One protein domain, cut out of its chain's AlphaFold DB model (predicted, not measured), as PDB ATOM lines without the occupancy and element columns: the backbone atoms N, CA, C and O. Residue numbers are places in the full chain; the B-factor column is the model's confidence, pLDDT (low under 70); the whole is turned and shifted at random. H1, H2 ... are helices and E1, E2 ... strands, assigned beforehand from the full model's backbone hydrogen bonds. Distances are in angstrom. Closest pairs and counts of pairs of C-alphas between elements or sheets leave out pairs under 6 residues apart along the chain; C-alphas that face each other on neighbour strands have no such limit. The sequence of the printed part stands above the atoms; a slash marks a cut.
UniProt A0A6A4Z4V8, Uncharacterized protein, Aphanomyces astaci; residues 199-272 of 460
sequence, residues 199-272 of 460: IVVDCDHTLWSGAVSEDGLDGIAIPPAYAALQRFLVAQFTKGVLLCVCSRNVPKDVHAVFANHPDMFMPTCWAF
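AT A GLANCE: This is residues 199 to 272 of the 460 residues of an uncharacterized protein of Aphanomyces astaci (UniProt A0A6A4Z4V8). A small parallel sheet of two short strands, E1 and E2, sits toward one end of the domain with residues 233 to 237 of the longest helix, H2, close to it, while H1 and H3 meet toward the other end. Links and a last stretch without a named element make up much of the rest. The printed part has 74 residues, with three named helices and two named strands in the order E1, H1, H2, E2, H3; it is mostly helix by its named elements, though these hold just 36 residues. The whole is compact, with a radius of gyration of the C-alphas of 11.4 A and spans of 34 by 27 by 18 A.

IN THESE COORDINATES: E1 is residues 199 to 201, beginning at C-alpha 199 (294.609, 93.395, 205.046). H1 is residues 212 to 215. H2, residues 224 to 238, is 20.6 A long. E2, residues 242 to 245, spans 10.3 A. H3, residues 251 to 260, is 14.2 A long and ends at C-alpha 260 (282.930, 101.189, 223.564).

HOW THE PARTS SIT: E1 and E2 are parallel, at 19 degrees; N 199 and O 242 are 2.8 A apart and N 244 and O 199 2.9 A, both within hydrogen-bond range. E1, H1, H2 and E2 form a strand-helix-strand unit, two parallel neighbour strands with helices between, whose crossover is right-handed. The closest C-alphas of H2 and E2, those of Phe 237 and Leu 243, are 6.6 A apart. H2 and E1 are only just apart, at 8.1 A. H1 and H3 touch, their closest C-alphas being those of Val 212 and Asp 253, 6.6 A apart. H2 and H3 are apart. In H2 and H3 every O i to N i+4 pair is within hydrogen-bond range; H1 is too short for such a pair.

THE WHOLE: The two C-alphas farthest apart, those of Glu 214 and Lys 239, are 34.4 A apart. The printed part has no cut and no long link. Residues 261 to 272 hold no named element, and pLDDT is under 70 at residues 266 to 272.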
ATOM      1  N   ILE A 199     293.642  93.146 203.980       86.69
ATOM      2  CA  ILE A 199     294.609  93.395 205.046       86.69
ATOM      3  C   ILE A 199     294.128  92.633 206.279       86.69
ATOM      4  O   ILE A 199     293.002  92.824 206.729       86.69
ATOM      5  N   VAL A 200     294.988  91.766 206.811       88.69
ATOM      6  CA  VAL A 200     294.738  91.032 208.055       88.69
ATOM      7  C   VAL A 200     295.598  91.652 209.150       88.69
ATOM      8  O   VAL A 200     296.807  91.788 208.959       88.69
ATOM      9  N   VAL A 201     294.988  92.039 210.266       88.12
ATOM     10  CA  VAL A 201     295.659  92.691 211.400       88.12
ATOM     11  C   VAL A 201     295.410  91.930 212.695       88.12
ATOM     12  O   VAL A 201     294.356  91.327 212.880       88.12
ATOM     13  N   ASP A 202     296.397  91.947 213.582       89.25
ATOM     14  CA  ASP A 202     296.218  91.547 214.979       89.25
ATOM     15  C   ASP A 202     295.592  92.706 215.779       89.25
ATOM     16  O   ASP A 202     295.490  93.822 215.268       89.25
ATOM     17  N   CYS A 203     295.164  92.460 217.016       87.19
ATOM     18  CA  CYS A 203     294.539  93.457 217.884       87.19
ATOM     19  C   CYS A 203     295.545  94.048 218.876       87.19
ATOM     20  O   CYS A 203     295.999  95.184 218.711       87.19
ATOM     21  N   ASP A 204     295.911  93.265 219.888       84.75
ATOM     22  CA  ASP A 204     296.753  93.718 220.988       84.75
ATOM     23  C   ASP A 204     298.140  94.119 220.489       84.75
ATOM     24  O   ASP A 204     298.749  93.467 219.637       84.75
ATOM     25  N   HIS A 205     298.628  95.255 220.982       84.25
ATOM     26  CA  HIS A 205     299.891  95.878 220.566       84.25
ATOM     27  C   HIS A 205     300.007  96.214 219.076       84.25
ATOM     28  O   HIS A 205     301.060  96.696 218.652       84.25
ATOM     29  N   THR A 206     298.930  96.043 218.307       86.00
ATOM     30  CA  THR A 206     298.867  96.325 216.872       86.00
ATOM     31  C   THR A 206     297.869  97.435 216.582       86.00
ATOM     32  O   THR A 206     298.268  98.485 216.092       86.00
ATOM     33  N   LEU A 207     296.589  97.246 216.908       86.69
ATOM     34  CA  LEU A 207     295.549  98.265 216.747       86.69
ATOM     35  C   LEU A 207     295.472  99.211 217.938       86.69
ATOM     36  O   LEU A 207     295.090 100.368 217.773       86.69
ATOM     37  N   TRP A 208     295.865  98.744 219.115       85.38
ATOM     38  CA  TRP A 208     295.899  99.525 220.341       85.38
ATOM     39  C   TRP A 208     297.062  99.099 221.231       85.38
ATOM     40  O   TRP A 208     297.698  98.067 221.019       85.38
ATOM     41  N   SER A 209     297.347  99.916 222.237       83.44
ATOM     42  CA  SER A 209     298.295  99.576 223.293       83.44
ATOM     43  C   SER A 209     297.614  98.787 224.408       83.44
ATOM     44  O   SER A 209     296.442  99.013 224.702       83.44
ATOM     45  N   GLY A 210     298.371  97.894 225.044       78.75
ATOM     46  CA  GLY A 210     297.827  96.957 226.024       78.75
ATOM     47  C   GLY A 210     297.233  95.711 225.374       78.75
ATOM     48  O   GLY A 210     297.241  95.564 224.148       78.75
ATOM     49  N   ALA A 211     296.747  94.825 226.228       82.06
ATOM     50  CA  ALA A 211     296.092  93.590 225.848       82.06
ATOM     51  C   ALA A 211     294.798  93.459 226.607       82.06
ATOM     52  O   ALA A 211     294.762  93.516 227.839       82.06
ATOM     53  N   VAL A 212     293.730  93.253 225.853       81.12
ATOM     54  CA  VAL A 212     292.381  93.338 226.405       81.12
ATOM     55  C   VAL A 212     292.124  92.276 227.480       81.12
ATOM     56  O   VAL A 212     291.379  92.528 228.422       81.12
ATOM     57  N   SER A 213     292.791  91.118 227.391       74.75
ATOM     58  CA  SER A 213     292.660  90.033 228.369       74.75
ATOM     59  C   SER A 213     293.272  90.347 229.737       74.75
ATOM     60  O   SER A 213     292.834  89.774 230.730       74.75
ATOM     61  N   GLU A 214     294.286  91.217 229.796       72.06
ATOM     62  CA  GLU A 214     294.960  91.606 231.046       72.06
ATOM     63  C   GLU A 214     294.427  92.928 231.583       72.06
ATOM     64  O   GLU A 214     294.191  93.090 232.779       72.06
ATOM     65  N   ASP A 215     294.261  93.884 230.675       72.88
ATOM     66  CA  ASP A 215     294.110  95.289 231.009       72.88
ATOM     67  C   ASP A 215     292.642  95.711 231.103       72.88
ATOM     68  O   ASP A 215     292.341  96.772 231.656       72.88
ATOM     69  N   GLY A 216     291.732  94.889 230.570       75.56
ATOM     70  CA  GLY A 216     290.333  95.249 230.381       75.56
ATOM     71  C   GLY A 216     290.167  96.434 229.426       75.56
ATOM     72  O   GLY A 216     291.133  97.003 228.926       75.56
ATOM     73  N   LEU A 217     288.917  96.822 229.170       78.00
ATOM     74  CA  LEU A 217     288.593  97.920 228.251       78.00
ATOM     75  C   LEU A 217     289.250  99.249 228.668       78.00
ATOM     76  O   LEU A 217     289.816  99.938 227.826       78.00
ATOM     77  N   ASP A 218     289.194  99.574 229.961       78.12
ATOM     78  CA  ASP A 218     289.658 100.857 230.506       78.12
ATOM     79  C   ASP A 218     291.189 100.992 230.512       78.12
ATOM     80  O   ASP A 218     291.726 102.094 230.619       78.12
ATOM     81  N   GLY A 219     291.909  99.867 230.428       78.25
ATOM     82  CA  GLY A 219     293.367  99.826 230.407       78.25
ATOM     83  C   GLY A 219     293.976  99.846 229.005       78.25
ATOM     84  O   GLY A 219     295.209  99.908 228.896       78.25
ATOM     85  N   ILE A 220     293.142  99.786 227.962       85.12
ATOM     86  CA  ILE A 220     293.550  99.968 226.571       85.12
ATOM     87  C   ILE A 220     293.721 101.458 226.296       85.12
ATOM     88  O   ILE A 220     292.914 102.280 226.715       85.12
ATOM     89  N   ALA A 221     294.779 101.811 225.570       82.12
ATOM     90  CA  ALA A 221     294.958 103.168 225.070       82.12
ATOM     91  C   ALA A 221     295.299 103.154 223.582       82.12
ATOM     92  O   ALA A 221     295.947 102.228 223.082       82.12
ATOM     93  N   ILE A 222     294.932 104.223 222.874       83.62
ATOM     94  CA  ILE A 222     295.223 104.393 221.444       83.62
ATOM     95  C   ILE A 222     296.095 105.647 221.247       83.62
ATOM     96  O   ILE A 222     295.608 106.700 220.840       83.62
ATOM     97  N   PRO A 223     297.408 105.562 221.546       82.50
ATOM     98  CA  PRO A 223     298.357 106.633 221.250       82.50
ATOM     99  C   PRO A 223     298.382 107.035 219.761       82.50
ATOM    100  O   PRO A 223     297.960 106.255 218.900       82.50
ATOM    101  N   PRO A 224     298.979 108.192 219.410       81.75
ATOM    102  CA  PRO A 224     298.987 108.709 218.038       81.75
ATOM    103  C   PRO A 224     299.480 107.728 216.963       81.75
ATOM    104  O   PRO A 224     298.941 107.726 215.859       81.75
ATOM    105  N   ALA A 225     300.456 106.866 217.269       77.56
ATOM    106  CA  ALA A 225     300.956 105.858 216.329       77.56
ATOM    107  C   ALA A 225     299.900 104.785 215.993       77.56
ATOM    108  O   ALA A 225     299.707 104.442 214.826       77.56
ATOM    109  N   TYR A 226     299.169 104.310 217.003       83.56
ATOM    110  CA  TYR A 226     298.059 103.368 216.840       83.56
ATOM    111  C   TYR A 226     296.890 104.012 216.101       83.56
ATOM    112  O   TYR A 226     296.365 103.441 215.146       83.56
ATOM    113  N   ALA A 227     296.550 105.252 216.463       78.62
ATOM    114  CA  ALA A 227     295.544 106.031 215.752       78.62
ATOM    115  C   ALA A 227     295.925 106.243 214.275       78.62
ATOM    116  O   ALA A 227     295.068 106.148 213.399       78.62
ATOM    117  N   ALA A 228     297.204 106.491 213.972       76.88
ATOM    118  CA  ALA A 228     297.689 106.626 212.601       76.88
ATOM    119  C   ALA A 228     297.531 105.321 211.807       76.88
ATOM    120  O   ALA A 228     297.055 105.363 210.670       76.88
ATOM    121  N   LEU A 229     297.848 104.166 212.408       85.62
ATOM    122  CA  LEU A 229     297.594 102.866 211.787       85.62
ATOM    123  C   LEU A 229     296.095 102.644 211.552       85.62
ATOM    124  O   LEU A 229     295.704 102.289 210.444       85.62
ATOM    125  N   GLN A 230     295.245 102.897 212.547       84.75
ATOM    126  CA  GLN A 230     293.796 102.745 212.394       84.75
ATOM    127  C   GLN A 230     293.245 103.645 211.282       84.75
ATOM    128  O   GLN A 230     292.517 103.173 210.412       84.75
ATOM    129  N   ARG A 231     293.645 104.923 211.234       81.12
ATOM    130  CA  ARG A 231     293.269 105.845 210.149       81.12
ATOM    131  C   ARG A 231     293.764 105.358 208.793       81.12
ATOM    132  O   ARG A 231     293.027 105.448 207.813       81.12
ATOM    133  N   PHE A 232     294.981 104.816 208.723       83.44
ATOM    134  CA  PHE A 232     295.499 104.199 207.506       83.44
ATOM    135  C   PHE A 232     294.620 103.026 207.055       83.44
ATOM    136  O   PHE A 232     294.259 102.970 205.879       83.44
ATOM    137  N   LEU A 233     294.245 102.128 207.972       85.00
ATOM    138  CA  LEU A 233     293.389 100.974 207.695       85.00
ATOM    139  C   LEU A 233     291.995 101.408 207.235       85.00
ATOM    140  O   LEU A 233     291.530 100.929 206.204       85.00
ATOM    141  N   VAL A 234     291.372 102.374 207.917       80.25
ATOM    142  CA  VAL A 234     290.091 102.973 207.502       80.25
ATOM    143  C   VAL A 234     290.210 103.577 206.103       80.25
ATOM    144  O   VAL A 234     289.374 103.306 205.245       80.25
ATOM    145  N   ALA A 235     291.284 104.317 205.818       77.81
ATOM    146  CA  ALA A 235     291.521 104.874 204.491       77.81
ATOM    147  C   ALA A 235     291.706 103.785 203.415       77.81
ATOM    148  O   ALA A 235     291.292 103.982 202.271       77.81
ATOM    149  N   GLN A 236     292.294 102.627 203.747       81.38
ATOM    150  CA  GLN A 236     292.349 101.488 202.821       81.38
ATOM    151  C   GLN A 236     290.966 100.855 202.628       81.38
ATOM    152  O   GLN A 236     290.590 100.549 201.496       81.38
ATOM    153  N   PHE A 237     290.185 100.719 203.699       79.56
ATOM    154  CA  PHE A 237     288.824 100.193 203.640       79.56
ATOM    155  C   PHE A 237     287.916 101.053 202.759       79.56
ATOM    156  O   PHE A 237     287.251 100.534 201.867       79.56
ATOM    157  N   THR A 238     287.981 102.383 202.891       76.44
ATOM    158  CA  THR A 238     287.246 103.312 202.009       76.44
ATOM    159  C   THR A 238     287.658 103.209 200.537       76.44
ATOM    160  O   THR A 238     286.894 103.593 199.657       76.44
ATOM    161  N   LYS A 239     288.848 102.664 200.253       76.06
ATOM    162  CA  LYS A 239     289.341 102.384 198.895       76.06
ATOM    163  C   LYS A 239     288.953 100.984 198.393       76.06
ATOM    164  O   LYS A 239     289.373 100.602 197.303       76.06
ATOM    165  N   GLY A 240     288.169 100.224 199.162       76.06
ATOM    166  CA  GLY A 240     287.669  98.895 198.798       76.06
ATOM    167  C   GLY A 240     288.559  97.722 199.222       76.06
ATOM    168  O   GLY A 240     288.358  96.609 198.739       76.06
ATOM    169  N   VAL A 241     289.549  97.940 200.096       82.25
ATOM    170  CA  VAL A 241     290.346  96.853 200.690       82.25
ATOM    171  C   VAL A 241     289.566  96.223 201.843       82.25
ATOM    172  O   VAL A 241     289.109  96.929 202.736       82.25
ATOM    173  N   LEU A 242     289.437  94.897 201.864       80.06
ATOM    174  CA  LEU A 242     288.815  94.193 202.986       80.06
ATOM    175  C   LEU A 242     289.744  94.207 204.203       80.06
ATOM    176  O   LEU A 242     290.938  93.933 204.073       80.06
ATOM    177  N   LEU A 243     289.196  94.486 205.382       81.94
ATOM    178  CA  LEU A 243     289.917  94.375 206.648       81.94
ATOM    179  C   LEU A 243     289.461  93.117 207.390       81.94
ATOM    180  O   LEU A 243     288.265  92.857 207.509       81.94
ATOM    181  N   CYS A 244     290.422  92.348 207.894       82.50
ATOM    182  CA  CYS A 244     290.188  91.156 208.703       82.50
ATOM    183  C   CYS A 244     291.013  91.234 209.987       82.50
ATOM    184  O   CYS A 244     292.146  91.714 209.960       82.50
ATOM    185  N   VAL A 245     290.476  90.718 211.092       83.88
ATOM    186  CA  VAL A 245     291.236  90.530 212.329       83.88
ATOM    187  C   VAL A 245     291.644  89.074 212.441       83.88
ATOM    188  O   VAL A 245     290.858  88.167 212.174       83.88
ATOM    189  N   CYS A 246     292.892  88.861 212.833       85.56
ATOM    190  CA  CYS A 246     293.415  87.568 213.233       85.56
ATOM    191  C   CYS A 246     294.124  87.767 214.568       85.56
ATOM    192  O   CYS A 246     295.273  88.195 214.603       85.56
ATOM    193  N   SER A 247     293.401  87.488 215.649       81.50
ATOM    194  CA  SER A 247     293.864  87.682 217.018       81.50
ATOM    195  C   SER A 247     293.624  86.417 217.849       81.50
ATOM    196  O   SER A 247     292.760  85.597 217.532       81.50
ATOM    197  N   ARG A 248     294.413  86.255 218.916       82.06
ATOM    198  CA  ARG A 248     294.238  85.206 219.936       82.06
ATOM    199  C   ARG A 248     293.246  85.582 221.041       82.06
ATOM    200  O   ARG A 248     293.016  84.772 221.933       82.06
ATOM    201  N   ASN A 249     292.701  86.793 221.018       80.94
ATOM    202  CA  ASN A 249     291.763  87.259 222.028       80.94
ATOM    203  C   ASN A 249     290.393  86.587 221.894       80.94
ATOM    204  O   ASN A 249     290.000  86.103 220.832       80.94
ATOM    205  N   VAL A 250     289.625  86.633 222.982       81.19
ATOM    206  CA  VAL A 250     288.216  86.248 222.961       81.19
ATOM    207  C   VAL A 250     287.441  87.271 222.114       81.19
ATOM    208  O   VAL A 250     287.530  88.471 222.389       81.19
ATOM    209  N   PRO A 251     286.638  86.843 221.116       81.25
ATOM    210  CA  PRO A 251     285.943  87.760 220.206       81.25
ATOM    211  C   PRO A 251     285.082  88.814 220.910       81.25
ATOM    212  O   PRO A 251     285.007  89.958 220.474       81.25
ATOM    213  N   LYS A 252     284.454  88.444 222.031       81.38
ATOM    214  CA  LYS A 252     283.613  89.348 222.822       81.38
ATOM    215  C   LYS A 252     284.394  90.548 223.367       81.38
ATOM    216  O   LYS A 252     283.874  91.660 223.332       81.38
ATOM    217  N   ASP A 253     285.619  90.333 223.835       83.31
ATOM    218  CA  ASP A 253     286.438  91.380 224.450       83.31
ATOM    219  C   ASP A 253     286.960  92.344 223.383       83.31
ATOM    220  O   ASP A 253     286.870  93.561 223.528       83.31
ATOM    221  N   VAL A 254     287.386  91.796 222.243       84.44
ATOM    222  CA  VAL A 254     287.753  92.570 221.052       84.44
ATOM    223  C   VAL A 254     286.580  93.437 220.587       84.44
ATOM    224  O   VAL A 254     286.744  94.637 220.374       84.44
ATOM    225  N   HIS A 255     285.375  92.867 220.482       82.31
ATOM    226  CA  HIS A 255     284.173  93.624 220.128       82.31
ATOM    227  C   HIS A 255     283.838  94.716 221.145       82.31
ATOM    228  O   HIS A 255     283.417  95.798 220.742       82.31
ATOM    229  N   ALA A 256     284.042  94.469 222.440       83.56
ATOM    230  CA  ALA A 256     283.819  95.474 223.471       83.56
ATOM    231  C   ALA A 256     284.770  96.670 223.317       83.56
ATOM    232  O   ALA A 256     284.324  97.807 223.467       83.56
ATOM    233  N   VAL A 257     286.037  96.426 222.961       84.44
ATOM    234  CA  VAL A 257     287.019  97.481 222.667       84.44
ATOM    235  C   VAL A 257     286.615  98.281 221.436       84.44
ATOM    236  O   VAL A 257     286.569  99.506 221.500       84.44
ATOM    237  N   PHE A 258     286.220  97.620 220.346       84.44
ATOM    238  CA  PHE A 258     285.763  98.334 219.152       84.44
ATOM    239  C   PHE A 258     284.483  99.150 219.366       84.44
ATOM    240  O   PHE A 258     284.352 100.229 218.800       84.44
ATOM    241  N   ALA A 259     283.534  98.636 220.152       80.75
ATOM    242  CA  ALA A 259     282.231  99.270 220.331       80.75
ATOM    243  C   ALA A 259     282.248 100.427 221.337       80.75
ATOM    244  O   ALA A 259     281.496 101.384 221.171       80.75
ATOM    245  N   ASN A 260     283.060 100.320 222.393       81.88
ATOM    246  CA  ASN A 260     282.930 101.189 223.564       81.88
ATOM    247  C   ASN A 260     284.151 102.079 223.820       81.88
ATOM    248  O   ASN A 260     284.041 103.012 224.614       81.88
ATOM    249  N   HIS A 261     285.307 101.818 223.198       81.81
ATOM    250  CA  HIS A 261     286.489 102.644 223.435       81.81
ATOM    251  C   HIS A 261     286.352 104.002 222.714       81.81
ATOM    252  O   HIS A 261     286.214 104.025 221.489       81.81
ATOM    253  N   PRO A 262     286.431 105.142 223.429       79.19
ATOM    254  CA  PRO A 262     286.107 106.463 222.877       79.19
ATOM    255  C   PRO A 262     287.041 106.894 221.740       79.19
ATOM    256  O   PRO A 262     286.595 107.524 220.785       79.19
ATOM    257  N   ASP A 263     288.318 106.507 221.808       80.19
ATOM    258  CA  ASP A 263     289.322 106.849 220.790       80.19
ATOM    259  C   ASP A 263     289.445 105.806 219.662       80.19
ATOM    260  O   ASP A 263     290.445 105.778 218.941       80.19
ATOM    261  N   MET A 264     288.467 104.904 219.519       80.56
ATOM    262  CA  MET A 264     288.467 103.910 218.448       80.56
ATOM    263  C   MET A 264     287.973 104.513 217.131       80.56
ATOM    264  O   MET A 264     286.863 105.033 217.051       80.56
ATOM    265  N   PHE A 265     288.769 104.391 216.066       71.75
ATOM    266  CA  PHE A 265     288.427 104.961 214.755       71.75
ATOM    267  C   PHE A 265     287.816 103.948 213.776       71.75
ATOM    268  O   PHE A 265     287.263 104.343 212.748       71.75
ATOM    269  N   MET A 266     287.949 102.646 214.041       62.25
ATOM    270  CA  MET A 266     287.500 101.594 213.127       62.25
ATOM    271  C   MET A 266     286.026 101.217 213.359       62.25
ATOM    272  O   MET A 266     285.678 100.854 214.481       62.25
ATOM    273  N   PRO A 267     285.165 101.223 212.321       57.75
ATOM    274  CA  PRO A 267     283.807 100.700 212.438       57.75
ATOM    275  C   PRO A 267     283.814  99.166 212.555       57.75
ATOM    276  O   PRO A 267     284.633  98.484 211.936       57.75
ATOM    277  N   THR A 268     282.870  98.607 213.314       53.62
ATOM    278  CA  THR A 268     282.643  97.161 213.450       53.62
ATOM    279  C   THR A 268     282.076  96.572 212.152       53.62
ATOM    280  O   THR A 268     280.867  96.491 211.967       53.62
ATOM    281  N   CYS A 269     282.931  96.163 211.214       41.78
ATOM    282  CA  CYS A 269     282.488  95.421 210.030       41.78
ATOM    283  C   CYS A 269     283.549  94.396 209.623       41.78
ATOM    284  O   CYS A 269     284.550  94.749 209.000       41.78
ATOM    285  N   TRP A 270     283.328  93.124 209.967       51.81
ATOM    286  CA  TRP A 270     284.263  92.031 209.690       51.81
ATOM    287  C   TRP A 270     283.637  91.032 208.718       51.81
ATOM    288  O   TRP A 270     282.513  90.578 208.900       51.81
ATOM    289  N   ALA A 271     284.366  90.694 207.652       41.66
ATOM    290  CA  ALA A 271     283.863  89.885 206.540       41.66
ATOM    291  C   ALA A 271     283.737  88.373 206.843       41.66
ATOM    292  O   ALA A 271     283.272  87.628 205.982       41.66
ATOM    293  N   PHE A 272     284.139  87.905 208.032       37.78
ATOM    294  CA  PHE A 272     284.108  86.486 208.406       37.78
ATOM    295  C   PHE A 272     283.784  86.296 209.899       37.78
ATOM    296  O   PHE A 272     284.653  85.953 210.695       37.78
TER     297      PHE A 272